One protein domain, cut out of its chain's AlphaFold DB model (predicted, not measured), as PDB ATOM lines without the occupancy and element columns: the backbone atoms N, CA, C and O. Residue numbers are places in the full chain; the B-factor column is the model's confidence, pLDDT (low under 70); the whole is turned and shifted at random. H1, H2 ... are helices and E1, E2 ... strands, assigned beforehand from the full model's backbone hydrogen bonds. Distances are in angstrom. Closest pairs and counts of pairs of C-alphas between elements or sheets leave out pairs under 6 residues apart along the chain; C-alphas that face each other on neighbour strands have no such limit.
ATOM      1  N   GLU A  56      96.165 132.418 235.758       68.44
ATOM      2  CA  GLU A  56      97.257 132.225 236.702       68.44
ATOM      3  C   GLU A  56      97.609 133.570 237.337       68.44
ATOM      4  O   GLU A  56      97.927 134.538 236.642       68.44
ATOM      5  N   THR A  57      97.510 133.657 238.661       73.06
ATOM      6  CA  THR A  57      97.806 134.898 239.387       73.06
ATOM      7  C   THR A  57      98.662 134.625 240.610       73.06
ATOM      8  O   THR A  57      98.288 133.810 241.454       73.06
ATOM      9  N   ASN A  58      99.758 135.372 240.749       80.19
ATOM     10  CA  ASN A  58     100.487 135.472 242.010       80.19
ATOM     11  C   ASN A  58      99.710 136.398 242.949       80.19
ATOM     12  O   ASN A  58      99.447 137.553 242.611       80.19
ATOM     13  N   VAL A  59      99.324 135.893 244.118       83.06
ATOM     14  CA  VAL A  59      98.483 136.628 245.069       83.06
ATOM     15  C   VAL A  59      99.075 136.543 246.468       83.06
ATOM     16  O   VAL A  59      99.369 135.463 246.963       83.06
ATOM     17  N   SER A  60      99.190 137.684 247.142       83.62
ATOM     18  CA  SER A  60      99.686 137.782 248.523       83.62
ATOM     19  C   SER A  60      98.598 138.119 249.551       83.62
ATOM     20  O   SER A  60      98.872 138.153 250.747       83.62
ATOM     21  N   SER A  61      97.352 138.347 249.119       85.69
ATOM     22  CA  SER A  61      96.236 138.733 249.994       85.69
ATOM     23  C   SER A  61      95.090 137.725 249.952       85.69
ATOM     24  O   SER A  61      94.622 137.348 248.877       85.69
ATOM     25  N   MET A  62      94.586 137.341 251.129       86.75
ATOM     26  CA  MET A  62      93.392 136.495 251.267       86.75
ATOM     27  C   MET A  62      92.154 137.153 250.641       86.75
ATOM     28  O   MET A  62      91.328 136.465 250.049       86.75
ATOM     29  N   THR A  63      92.033 138.480 250.710       84.31
ATOM     30  CA  THR A  63      90.901 139.212 250.121       84.31
ATOM     31  C   THR A  63      90.851 139.033 248.604       84.31
ATOM     32  O   THR A  63      89.782 138.828 248.038       84.31
ATOM     33  N   THR A  64      92.006 139.030 247.936       84.75
ATOM     34  CA  THR A  64      92.086 138.775 246.491       84.75
ATOM     35  C   THR A  64      91.706 137.337 246.150       84.75
ATOM     36  O   THR A  64      91.000 137.108 245.169       84.75
ATOM     37  N   VAL A  65      92.096 136.370 246.987       85.56
ATOM     38  CA  VAL A  65      91.633 134.981 246.849       85.56
ATOM     39  C   VAL A  65      90.107 134.913 246.983       85.56
ATOM     40  O   VAL A  65      89.458 134.314 246.132       85.56
ATOM     41  N   ALA A  66      89.520 135.582 247.980       86.81
ATOM     42  CA  ALA A  66      88.069 135.631 248.178       86.81
ATOM     43  C   ALA A  66      87.328 136.249 246.976       86.81
ATOM     44  O   ALA A  66      86.334 135.693 246.514       86.81
ATOM     45  N   MET A  67      87.839 137.342 246.399       85.19
ATOM     46  CA  MET A  67      87.265 137.937 245.183       85.19
ATOM     47  C   MET A  67      87.313 136.979 243.984       85.19
ATOM     48  O   MET A  67      86.340 136.879 243.237       85.19
ATOM     49  N   ASN A  68      88.407 136.228 243.817       86.62
ATOM     50  CA  ASN A  68      88.523 135.221 242.758       86.62
ATOM     51  C   ASN A  68      87.538 134.057 242.960       86.62
ATOM     52  O   ASN A  68      86.972 133.555 241.988       86.62
ATOM     53  N   VAL A  69      87.278 133.659 244.211       87.19
ATOM     54  CA  VAL A  69      86.248 132.665 244.564       87.19
ATOM     55  C   VAL A  69      84.855 133.150 244.161       87.19
ATOM     56  O   VAL A  69      84.143 132.434 243.458       87.19
ATOM     57  N   VAL A  70      84.486 134.381 244.532       85.44
ATOM     58  CA  VAL A  70      83.194 134.987 244.163       85.44
ATOM     59  C   VAL A  70      83.070 135.109 242.642       85.44
ATOM     60  O   VAL A  70      82.061 134.721 242.059       85.44
ATOM     61  N   SER A  71      84.120 135.578 241.966       85.38
ATOM     62  CA  SER A  71      84.127 135.669 240.504       85.38
ATOM     63  C   SER A  71      83.936 134.296 239.849       85.38
ATOM     64  O   SER A  71      83.140 134.155 238.921       85.38
ATOM     65  N   CYS A  72      84.603 133.259 240.366       84.31
ATOM     66  CA  CYS A  72      84.437 131.886 239.893       84.31
ATOM     67  C   CYS A  72      83.010 131.357 240.102       84.31
ATOM     68  O   CYS A  72      82.454 130.743 239.191       84.31
ATOM     69  N   TYR A  73      82.387 131.644 241.250       84.62
ATOM     70  CA  TYR A  73      80.985 131.304 241.508       84.62
ATOM     71  C   TYR A  73      80.067 131.872 240.418       84.62
ATOM     72  O   TYR A  73      79.288 131.144 239.802       84.62
ATOM     73  N   TYR A  74      80.225 133.159 240.099       83.19
ATOM     74  CA  TYR A  74      79.385 133.851 239.121       83.19
ATOM     75  C   TYR A  74      79.610 133.443 237.671       83.19
ATOM     76  O   TYR A  74      78.701 133.606 236.855       83.19
ATOM     77  N   LYS A  75      80.763 132.850 237.340       77.81
ATOM     78  CA  LYS A  75      80.948 132.233 236.021       77.81
ATOM     79  C   LYS A  75      79.942 131.102 235.781       77.81
ATOM     80  O   LYS A  75      79.663 130.815 234.621       77.81
ATOM     81  N   LYS A  76      79.403 130.471 236.843       69.31
ATOM     82  CA  LYS A  76      78.443 129.341 236.809       69.31
ATOM     83  C   LYS A  76      78.852 128.184 235.887       69.31
ATOM     84  O   LYS A  76      78.037 127.334 235.530       69.31
ATOM     85  N   ALA A  77      80.112 128.159 235.478       64.38
ATOM     86  CA  ALA A  77      80.626 127.259 234.472       64.38
ATOM     87  C   ALA A  77      81.317 126.095 235.176       64.38
ATOM     88  O   ALA A  77      82.007 126.291 236.171       64.38
ATOM     89  N   GLN A  78      81.120 124.879 234.674       71.12
ATOM     90  CA  GLN A  78      81.773 123.704 235.243       71.12
ATOM     91  C   GLN A  78      83.259 123.729 234.873       71.12
ATOM     92  O   GLN A  78      83.580 123.735 233.683       71.12
ATOM     93  N   GLY A  79      84.155 123.772 235.861       73.75
ATOM     94  CA  GLY A  79      85.600 123.705 235.614       73.75
ATOM     95  C   GLY A  79      86.468 124.562 236.533       73.75
ATOM     96  O   GLY A  79      85.991 125.193 237.476       73.75
ATOM     97  N   LEU A  80      87.776 124.535 236.258       81.81
ATOM     98  CA  LEU A  80      88.783 125.351 236.934       81.81
ATOM     99  C   LEU A  80      88.681 126.803 236.457       81.81
ATOM    100  O   LEU A  80      88.905 127.096 235.285       81.81
ATOM    101  N   CYS A  81      88.404 127.718 237.379       82.19
ATOM    102  CA  CYS A  81      88.334 129.146 237.093       82.19
ATOM    103  C   CYS A  81      89.686 129.849 237.250       82.19
ATOM    104  O   CYS A  81      90.009 130.739 236.463       82.19
ATOM    105  N   TYR A  82      90.426 129.497 238.307       84.31
ATOM    106  CA  TYR A  82      91.646 130.185 238.730       84.31
ATOM    107  C   TYR A  82      92.672 129.197 239.266       84.31
ATOM    108  O   TYR A  82      92.326 128.283 240.019       84.31
ATOM    109  N   LEU A  83      93.932 129.454 238.919       86.94
ATOM    110  CA  LEU A  83      95.107 128.850 239.528       86.94
ATOM    111  C   LEU A  83      95.880 129.975 240.217       86.94
ATOM    112  O   LEU A  83      96.411 130.870 239.568       86.94
ATOM    113  N   ILE A  84      95.899 129.979 241.541       87.06
ATOM    114  CA  ILE A  84      96.514 131.053 242.314       87.06
ATOM    115  C   ILE A  84      97.770 130.517 242.970       87.06
ATOM    116  O   ILE A  84      97.685 129.604 243.782       87.06
ATOM    117  N   HIS A  85      98.912 131.125 242.692       87.62
ATOM    118  CA  HIS A  85     100.106 130.891 243.487       87.62
ATOM    119  C   HIS A  85     100.096 131.855 244.675       87.62
ATOM    120  O   HIS A  85     100.194 133.078 244.510       87.62
ATOM    121  N   TYR A  86      99.889 131.315 245.875       88.06
ATOM    122  CA  TYR A  86      99.702 132.128 247.069       88.06
ATOM    123  C   TYR A  86     101.030 132.418 247.768       88.06
ATOM    124  O   TYR A  86     101.782 131.507 248.086       88.06
ATOM    125  N   GLN A  87     101.308 133.689 248.050       88.31
ATOM    126  CA  GLN A  87     102.556 134.151 248.679       88.31
ATOM    127  C   GLN A  87     102.321 134.935 249.980       88.31
ATOM    128  O   GLN A  87     103.239 135.553 250.512       88.31
ATOM    129  N   GLY A  88     101.082 134.966 250.471       87.94
ATOM    130  CA  GLY A  88     100.707 135.720 251.666       87.94
ATOM    131  C   GLY A  88     100.826 134.930 252.974       87.94
ATOM    132  O   GLY A  88     101.285 133.789 252.978       87.94
ATOM    133  N   PRO A  89     100.401 135.519 254.106       89.62
ATOM    134  CA  PRO A  89     100.383 134.831 255.395       89.62
ATOM    135  C   PRO A  89      99.408 133.652 255.388       89.62
ATOM    136  O   PRO A  89      98.347 133.725 254.779       89.62
ATOM    137  N   SER A  90      99.726 132.575 256.106       90.00
ATOM    138  CA  SER A  90      98.811 131.435 256.191       90.00
ATOM    139  C   SER A  90      97.445 131.840 256.755       90.00
ATOM    140  O   SER A  90      97.364 132.606 257.715       90.00
ATOM    141  N   PHE A  91      96.375 131.284 256.193       91.12
ATOM    142  CA  PHE A  91      95.008 131.496 256.664       91.12
ATOM    143  C   PHE A  91      94.195 130.204 256.594       91.12
ATOM    144  O   PHE A  91      94.537 129.260 255.875       91.12
ATOM    145  N   THR A  92      93.116 130.139 257.372       90.88
ATOM    146  CA  THR A  92      92.244 128.962 257.384       90.88
ATOM    147  C   THR A  92      91.160 129.072 256.319       90.88
ATOM    148  O   THR A  92      90.718 130.163 255.952       90.88
ATOM    149  N   CYS A  93      90.655 127.927 255.864       86.62
ATOM    150  CA  CYS A  93      89.493 127.895 254.980       86.62
ATOM    151  C   CYS A  93      88.263 128.605 255.581       86.62
ATOM    152  O   CYS A  93      87.492 129.232 254.859       86.62
ATOM    153  N   GLN A  94      88.095 128.573 256.907       88.81
ATOM    154  CA  GLN A  94      87.002 129.285 257.575       88.81
ATOM    155  C   GLN A  94      87.137 130.805 257.454       88.81
ATOM    156  O   GLN A  94      86.136 131.492 257.250       88.81
ATOM    157  N   ASP A  95      88.355 131.337 257.549       90.69
ATOM    158  CA  ASP A  95      88.598 132.771 257.364       90.69
ATOM    159  C   ASP A  95      88.353 133.190 255.915       90.69
ATOM    160  O   ASP A  95      87.802 134.266 255.664       90.69
ATOM    161  N   LEU A  96      88.665 132.308 254.962       90.19
ATOM    162  CA  LEU A  96      88.315 132.515 253.563       90.19
ATOM    163  C   LEU A  96      86.800 132.580 253.367       90.19
ATOM    164  O   LEU A  96      86.321 133.526 252.753       90.19
ATOM    165  N   ILE A  97      86.047 131.629 253.931       89.62
ATOM    166  CA  ILE A  97      84.577 131.616 253.859       89.62
ATOM    167  C   ILE A  97      84.000 132.906 254.442       89.62
ATOM    168  O   ILE A  97      83.126 133.514 253.833       89.62
ATOM    169  N   LYS A  98      84.501 133.367 255.594       90.12
ATOM    170  CA  LYS A  98      84.044 134.631 256.196       90.12
ATOM    171  C   LYS A  98      84.267 135.824 255.265       90.12
ATOM    172  O   LYS A  98      83.383 136.666 255.158       90.12
ATOM    173  N   ASN A  99      85.415 135.887 254.589       89.44
ATOM    174  CA  ASN A  99      85.711 136.954 253.628       89.44
ATOM    175  C   ASN A  99      84.911 136.833 252.330       89.44
ATOM    176  O   ASN A  99      84.545 137.837 251.736       89.44
ATOM    177  N   VAL A 100      84.625 135.618 251.874       88.25
ATOM    178  CA  VAL A 100      83.750 135.402 250.718       88.25
ATOM    179  C   VAL A 100      82.329 135.841 251.058       88.25
ATOM    180  O   VAL A 100      81.755 136.633 250.322       88.25
ATOM    181  N   ASN A 101      81.808 135.438 252.217       86.88
ATOM    182  CA  ASN A 101      80.460 135.785 252.663       86.88
ATOM    183  C   ASN A 101      80.294 137.271 253.007       86.88
ATOM    184  O   ASN A 101      79.171 137.772 252.987       86.88
ATOM    185  N   SER A 102      81.378 137.980 253.346       86.25
ATOM    186  CA  SER A 102      81.334 139.435 253.519       86.25
ATOM    187  C   SER A 102      81.254 140.182 252.185       86.25
ATOM    188  O   SER A 102      80.738 141.296 252.156       86.25
ATOM    189  N   ILE A 103      81.727 139.571 251.093       83.25
ATOM    190  CA  ILE A 103      81.562 140.081 249.728       83.25
ATOM    191  C   ILE A 103      80.183 139.682 249.189       83.25
ATOM    192  O   ILE A 103      79.461 140.530 248.671       83.25
ATOM    193  N   ASP A 104      79.814 138.404 249.316       82.50
ATOM    194  CA  ASP A 104      78.546 137.860 248.838       82.50
ATOM    195  C   ASP A 104      78.109 136.607 249.612       82.50
ATOM    196  O   ASP A 104      78.763 135.564 249.587       82.50
ATOM    197  N   GLN A 105      76.948 136.694 250.260       83.94
ATOM    198  CA  GLN A 105      76.389 135.623 251.088       83.94
ATOM    199  C   GLN A 105      75.794 134.453 250.290       83.94
ATOM    200  O   GLN A 105      75.505 133.410 250.874       83.94
ATOM    201  N   ASN A 106      75.595 134.598 248.977       83.06
ATOM    202  CA  ASN A 106      75.012 133.548 248.136       83.06
ATOM    203  C   ASN A 106      76.042 132.506 247.682       83.06
ATOM    204  O   ASN A 106      75.673 131.459 247.136       83.06
ATOM    205  N   VAL A 107      77.333 132.786 247.874       82.62
ATOM    206  CA  VAL A 107      78.415 131.898 247.453       82.62
ATOM    207  C   VAL A 107      78.528 130.731 248.425       82.62
ATOM    208  O   VAL A 107      78.908 130.888 249.581       82.62
ATOM    209  N   ILE A 108      78.234 129.525 247.940       83.81
ATOM    210  CA  ILE A 108      78.332 128.306 248.742       83.81
ATOM    211  C   ILE A 108      79.656 127.607 248.429       83.81
ATOM    212  O   ILE A 108      79.847 127.064 247.336       83.81
ATOM    213  N   MET A 109      80.564 127.602 249.404       83.06
ATOM    214  CA  MET A 109      81.847 126.906 249.313       83.06
ATOM    215  C   MET A 109      81.741 125.473 249.842       83.06
ATOM    216  O   MET A 109      81.239 125.243 250.939       83.06
ATOM    217  N   GLN A 110      82.247 124.511 249.073       80.25
ATOM    218  CA  GLN A 110      82.262 123.086 249.407       80.25
ATOM    219  C   GLN A 110      83.703 122.579 249.576       80.25
ATOM    220  O   GLN A 110      84.634 123.101 248.964       80.25
ATOM    221  N   ASN A 111      83.883 121.540 250.399       71.56
ATOM    222  CA  ASN A 111      85.175 120.888 250.683       71.56
ATOM    223  C   ASN A 111      86.275 121.812 251.252       71.56
ATOM    224  O   ASN A 111      87.456 121.624 250.977       71.56
ATOM    225  N   CYS A 112      85.907 122.787 252.082       72.88
ATOM    226  CA  CYS A 112      86.828 123.795 252.609       72.88
ATOM    227  C   CYS A 112      87.314 123.452 254.036       72.88
ATOM    228  O   CYS A 112      86.850 124.050 255.003       72.88
ATOM    229  N   ASN A 113      88.243 122.494 254.178       76.25
ATOM    230  CA  ASN A 113      88.711 121.991 255.490       76.25
ATOM    231  C   ASN A 113      90.237 122.046 255.712       76.25
ATOM    232  O   ASN A 113      90.752 121.418 256.635       76.25
ATOM    233  N   TYR A 114      90.981 122.770 254.882       81.44
ATOM    234  CA  TYR A 114      92.448 122.809 254.933       81.44
ATOM    235  C   TYR A 114      92.981 124.208 255.263       81.44
ATOM    236  O   TYR A 114      92.288 125.220 255.123       81.44
ATOM    237  N   ASN A 115      94.243 124.258 255.682       86.38
ATOM    238  CA  ASN A 115      94.977 125.508 255.844       86.38
ATOM    239  C   ASN A 115      95.657 125.886 254.532       86.38
ATOM    240  O   ASN A 115      96.229 125.038 253.846       86.38
ATOM    241  N   ILE A 116      95.603 127.171 254.205       86.06
ATOM    242  CA  ILE A 116      96.243 127.743 253.028       86.06
ATOM    243  C   ILE A 116      97.530 128.394 253.506       86.06
ATOM    244  O   ILE A 116      97.489 129.289 254.346       86.06
ATOM    245  N   SER A 117      98.661 127.924 252.990       87.12
ATOM    246  CA  SER A 117      99.990 128.416 253.345       87.12
ATOM    247  C   SER A 117     100.681 129.050 252.140       87.12
ATOM    248  O   SER A 117     100.373 128.684 251.002       87.12
ATOM    249  N   PRO A 118     101.606 129.996 252.369       87.62
ATOM    250  CA  PRO A 118     102.438 130.543 251.306       87.62
ATOM    251  C   PRO A 118     103.229 129.445 250.586       87.62
ATOM    252  O   PRO A 118     103.656 128.472 251.203       87.62
ATOM    253  N   GLY A 119     103.429 129.631 249.283       82.19
ATOM    254  CA  GLY A 119     104.083 128.685 248.378       82.19
ATOM    255  C   GLY A 119     103.133 127.671 247.738       82.19
ATOM    256  O   GLY A 119     103.497 127.049 246.746       82.19
ATOM    257  N   ASN A 120     101.907 127.532 248.248       85.31
ATOM    258  CA  ASN A 120     100.948 126.585 247.695       85.31
ATOM    259  C   ASN A 120     100.196 127.172 246.493       85.31
ATOM    260  O   ASN A 120      99.877 128.367 246.441       85.31
ATOM    261  N   TYR A 121      99.822 126.292 245.569       85.75
ATOM    262  CA  TYR A 121      98.864 126.592 244.516       85.75
ATOM    263  C   TYR A 121      97.443 126.334 245.013       85.75
ATOM    264  O   TYR A 121      97.122 125.261 245.522       85.75
ATOM    265  N   ILE A 122      96.570 127.317 244.835       87.12
ATOM    266  CA  ILE A 122      95.146 127.237 245.139       87.12
ATOM    267  C   ILE A 122      94.399 127.123 243.817       87.12
ATOM    268  O   ILE A 122      94.444 128.019 242.973       87.12
ATOM    269  N   LEU A 123      93.683 126.024 243.649       87.50
ATOM    270  CA  LEU A 123      92.848 125.755 242.495       87.50
ATOM    271  C   LEU A 123      91.397 126.027 242.883       87.50
ATOM    272  O   LEU A 123      90.897 125.434 243.838       87.50
ATOM    273  N   ILE A 124      90.726 126.920 242.159       87.44
ATOM    274  CA  ILE A 124      89.335 127.308 242.429       87.44
ATOM    275  C   ILE A 124      88.452 126.818 241.286       87.44
ATOM    276  O   ILE A 124      88.644 127.214 240.135       87.44
ATOM    277  N   TYR A 125      87.456 126.001 241.615       85.00
ATOM    278  CA  TYR A 125      86.548 125.370 240.664       85.00
ATOM    279  C   TYR A 125      85.112 125.804 240.906       85.00
ATOM    280  O   TYR A 125      84.677 125.876 242.051       85.00
ATOM    281  N   SER A 126      84.349 125.994 239.837       84.44
ATOM    282  CA  SER A 126      82.900 126.174 239.920       84.44
ATOM    283  C   SER A 126      82.192 124.932 239.393       84.44
ATOM    284  O   SER A 126      82.632 124.309 238.422       84.44
ATOM    285  N   ALA A 127      81.106 124.538 240.058       80.38
ATOM    286  CA  ALA A 127      80.181 123.533 239.552       80.38
ATOM    287  C   ALA A 127      78.743 123.923 239.919       80.38
ATOM    288  O   ALA A 127      78.259 123.681 241.027       80.38
ATOM    289  N   GLY A 128      78.046 124.544 238.967       78.06
ATOM    290  CA  GLY A 128      76.675 125.012 239.167       78.06
ATOM    291  C   GLY A 128      76.608 126.140 240.198       78.06
ATOM    292  O   GLY A 128      77.170 127.207 239.976       78.06
ATOM    293  N   ASN A 129      75.916 125.895 241.315       81.69
ATOM    294  CA  ASN A 129      75.730 126.861 242.407       81.69
ATOM    295  C   ASN A 129      76.756 126.689 243.541       81.69
ATOM    296  O   ASN A 129      76.522 127.153 244.656       81.69
ATOM    297  N   TYR A 130      77.856 125.980 243.295       84.44
ATOM    298  CA  TYR A 130      78.876 125.705 244.301       84.44
ATOM    299  C   TYR A 130      80.261 126.064 243.782       84.44
ATOM    300  O   TYR A 130      80.549 125.911 242.592       84.44
ATOM    301  N   VAL A 131      81.129 126.482 244.702       85.81
ATOM    302  CA  VAL A 131      82.564 126.626 244.452       85.81
ATOM    303  C   VAL A 131      83.343 125.661 245.329       85.81
ATOM    304  O   VAL A 131      83.066 125.503 246.516       85.81
ATOM    305  N   TYR A 132      84.339 125.029 244.726       86.12
ATOM    306  CA  TYR A 132      85.266 124.118 245.373       86.12
ATOM    307  C   TYR A 132      86.649 124.729 245.309       86.12
ATOM    308  O   TYR A 132      87.015 125.386 244.333       86.12
ATOM    309  N   ILE A 133      87.434 124.477 246.339       85.88
ATOM    310  CA  ILE A 133      88.829 124.868 246.358       85.88
ATOM    311  C   ILE A 133      89.656 123.596 246.580       85.88
ATOM    312  O   ILE A 133      89.206 122.638 247.207       85.88
ATOM    313  N   ASN A 134      90.844 123.554 245.993       85.25
ATOM    314  CA  ASN A 134      91.827 122.507 246.222       85.25
ATOM    315  C   ASN A 134      93.204 123.153 246.376       85.25
ATOM    316  O   ASN A 134      93.480 124.169 245.739       85.25
ATOM    317  N   ILE A 135      94.060 122.571 247.208       83.69
ATOM    318  CA  ILE A 135      95.425 123.038 247.421       83.69
ATOM    319  C   ILE A 135      96.391 122.005 246.864       83.69
ATOM    320  O   ILE A 135      96.303 120.826 247.200       83.69
ATOM    321  N   GLN A 136      97.331 122.467 246.051       78.81
ATOM    322  CA  GLN A 136      98.496 121.701 245.629       78.81
ATOM    323  C   GLN A 136      99.748 122.329 246.240       78.81
ATOM    324  O   GLN A 136      99.916 123.549 246.200       78.81
ATOM    325  N   GLY A 137     100.586 121.490 246.841       60.03
ATOM    326  CA  GLY A 137     101.881 121.844 247.418       60.03
ATOM    327  C   GLY A 137     102.960 120.910 246.905       60.03
ATOM    328  O   GLY A 137     102.592 119.804 246.441       60.03
TER     329      GLY A 137
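What this domain is: This is residues 56 to 137 of the 137 residues of an uncharacterized protein of Candidatus Nanopusillus sp (UniProt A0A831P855). A strongly twisted, five-stranded sheet makes a wall with H1 packed over one face, and H2 crosses H1 and reaches the sheet at edge strand E3. The printed part has 82 residues, with two named helices and five named strands in the order E1 H1 E2 H2 E3 E4 E5. The mixed sheet runs E1 E2 E4 E5 E3, and the class is mixed, helices and strands. The whole is compact and rounded, with a radius of gyration of the C-alphas of 11.2 A and spans of 29 by 23 by 19 A.

How they stand to each other: Inner strands E4, residues 121 to 127, and E5, residues 130 to 136, form an antiparallel hairpin, with N 123 and O 134 2.8 A apart. E2, residues 79 to 86, is antiparallel to E4, with N 84 and O 122 at 2.8 A. Edge strand E1, residues 56 to 59, is parallel to E2, with N 59 and O 85 at 3.0 A. Edge strand E3, residues 108 to 110, is parallel to E5, with N 110 and O 131 at 2.9 A. H1, residues 62 to 75, is on the sheet; its closest C-alphas to E2 are Cys 72 and Cys 81, 5.5 A apart. H2, residues 93 to 103, touches H1 at a steep tilt of 66 degrees, the same way, the closest C-alphas being Ala 66 and Val 100, 5.0 A. With both helices on one face, the domain has two layers. E1, H1, E2 is a strand-helix-strand unit, two parallel neighbour strands with a helix between; E2, H2, E3 is a split one, with E4 and E5 between its strands; both crossovers are right-handed. In H1 and H2 every O i to N i+4 pair is within hydrogen-bond range.

Where its parts are: E1 begins at C-alpha 56, (97.257, 132.225, 236.702). H1 is 20.1 A long, E2 20.0 A, H2 15.5 A, E4 19.6 A and E5 20.1 A. E5 ends at C-alpha 136, (98.496, 121.701, 245.629).

The domain as a whole: The C-alphas of Pro 89 and Gly 128 are the two farthest apart, 30.4 A. The printed part has no cut, and no link is long. Mean pLDDT of the printed part is 83.5; residues 56, 76 to 77 and 137 are under 70.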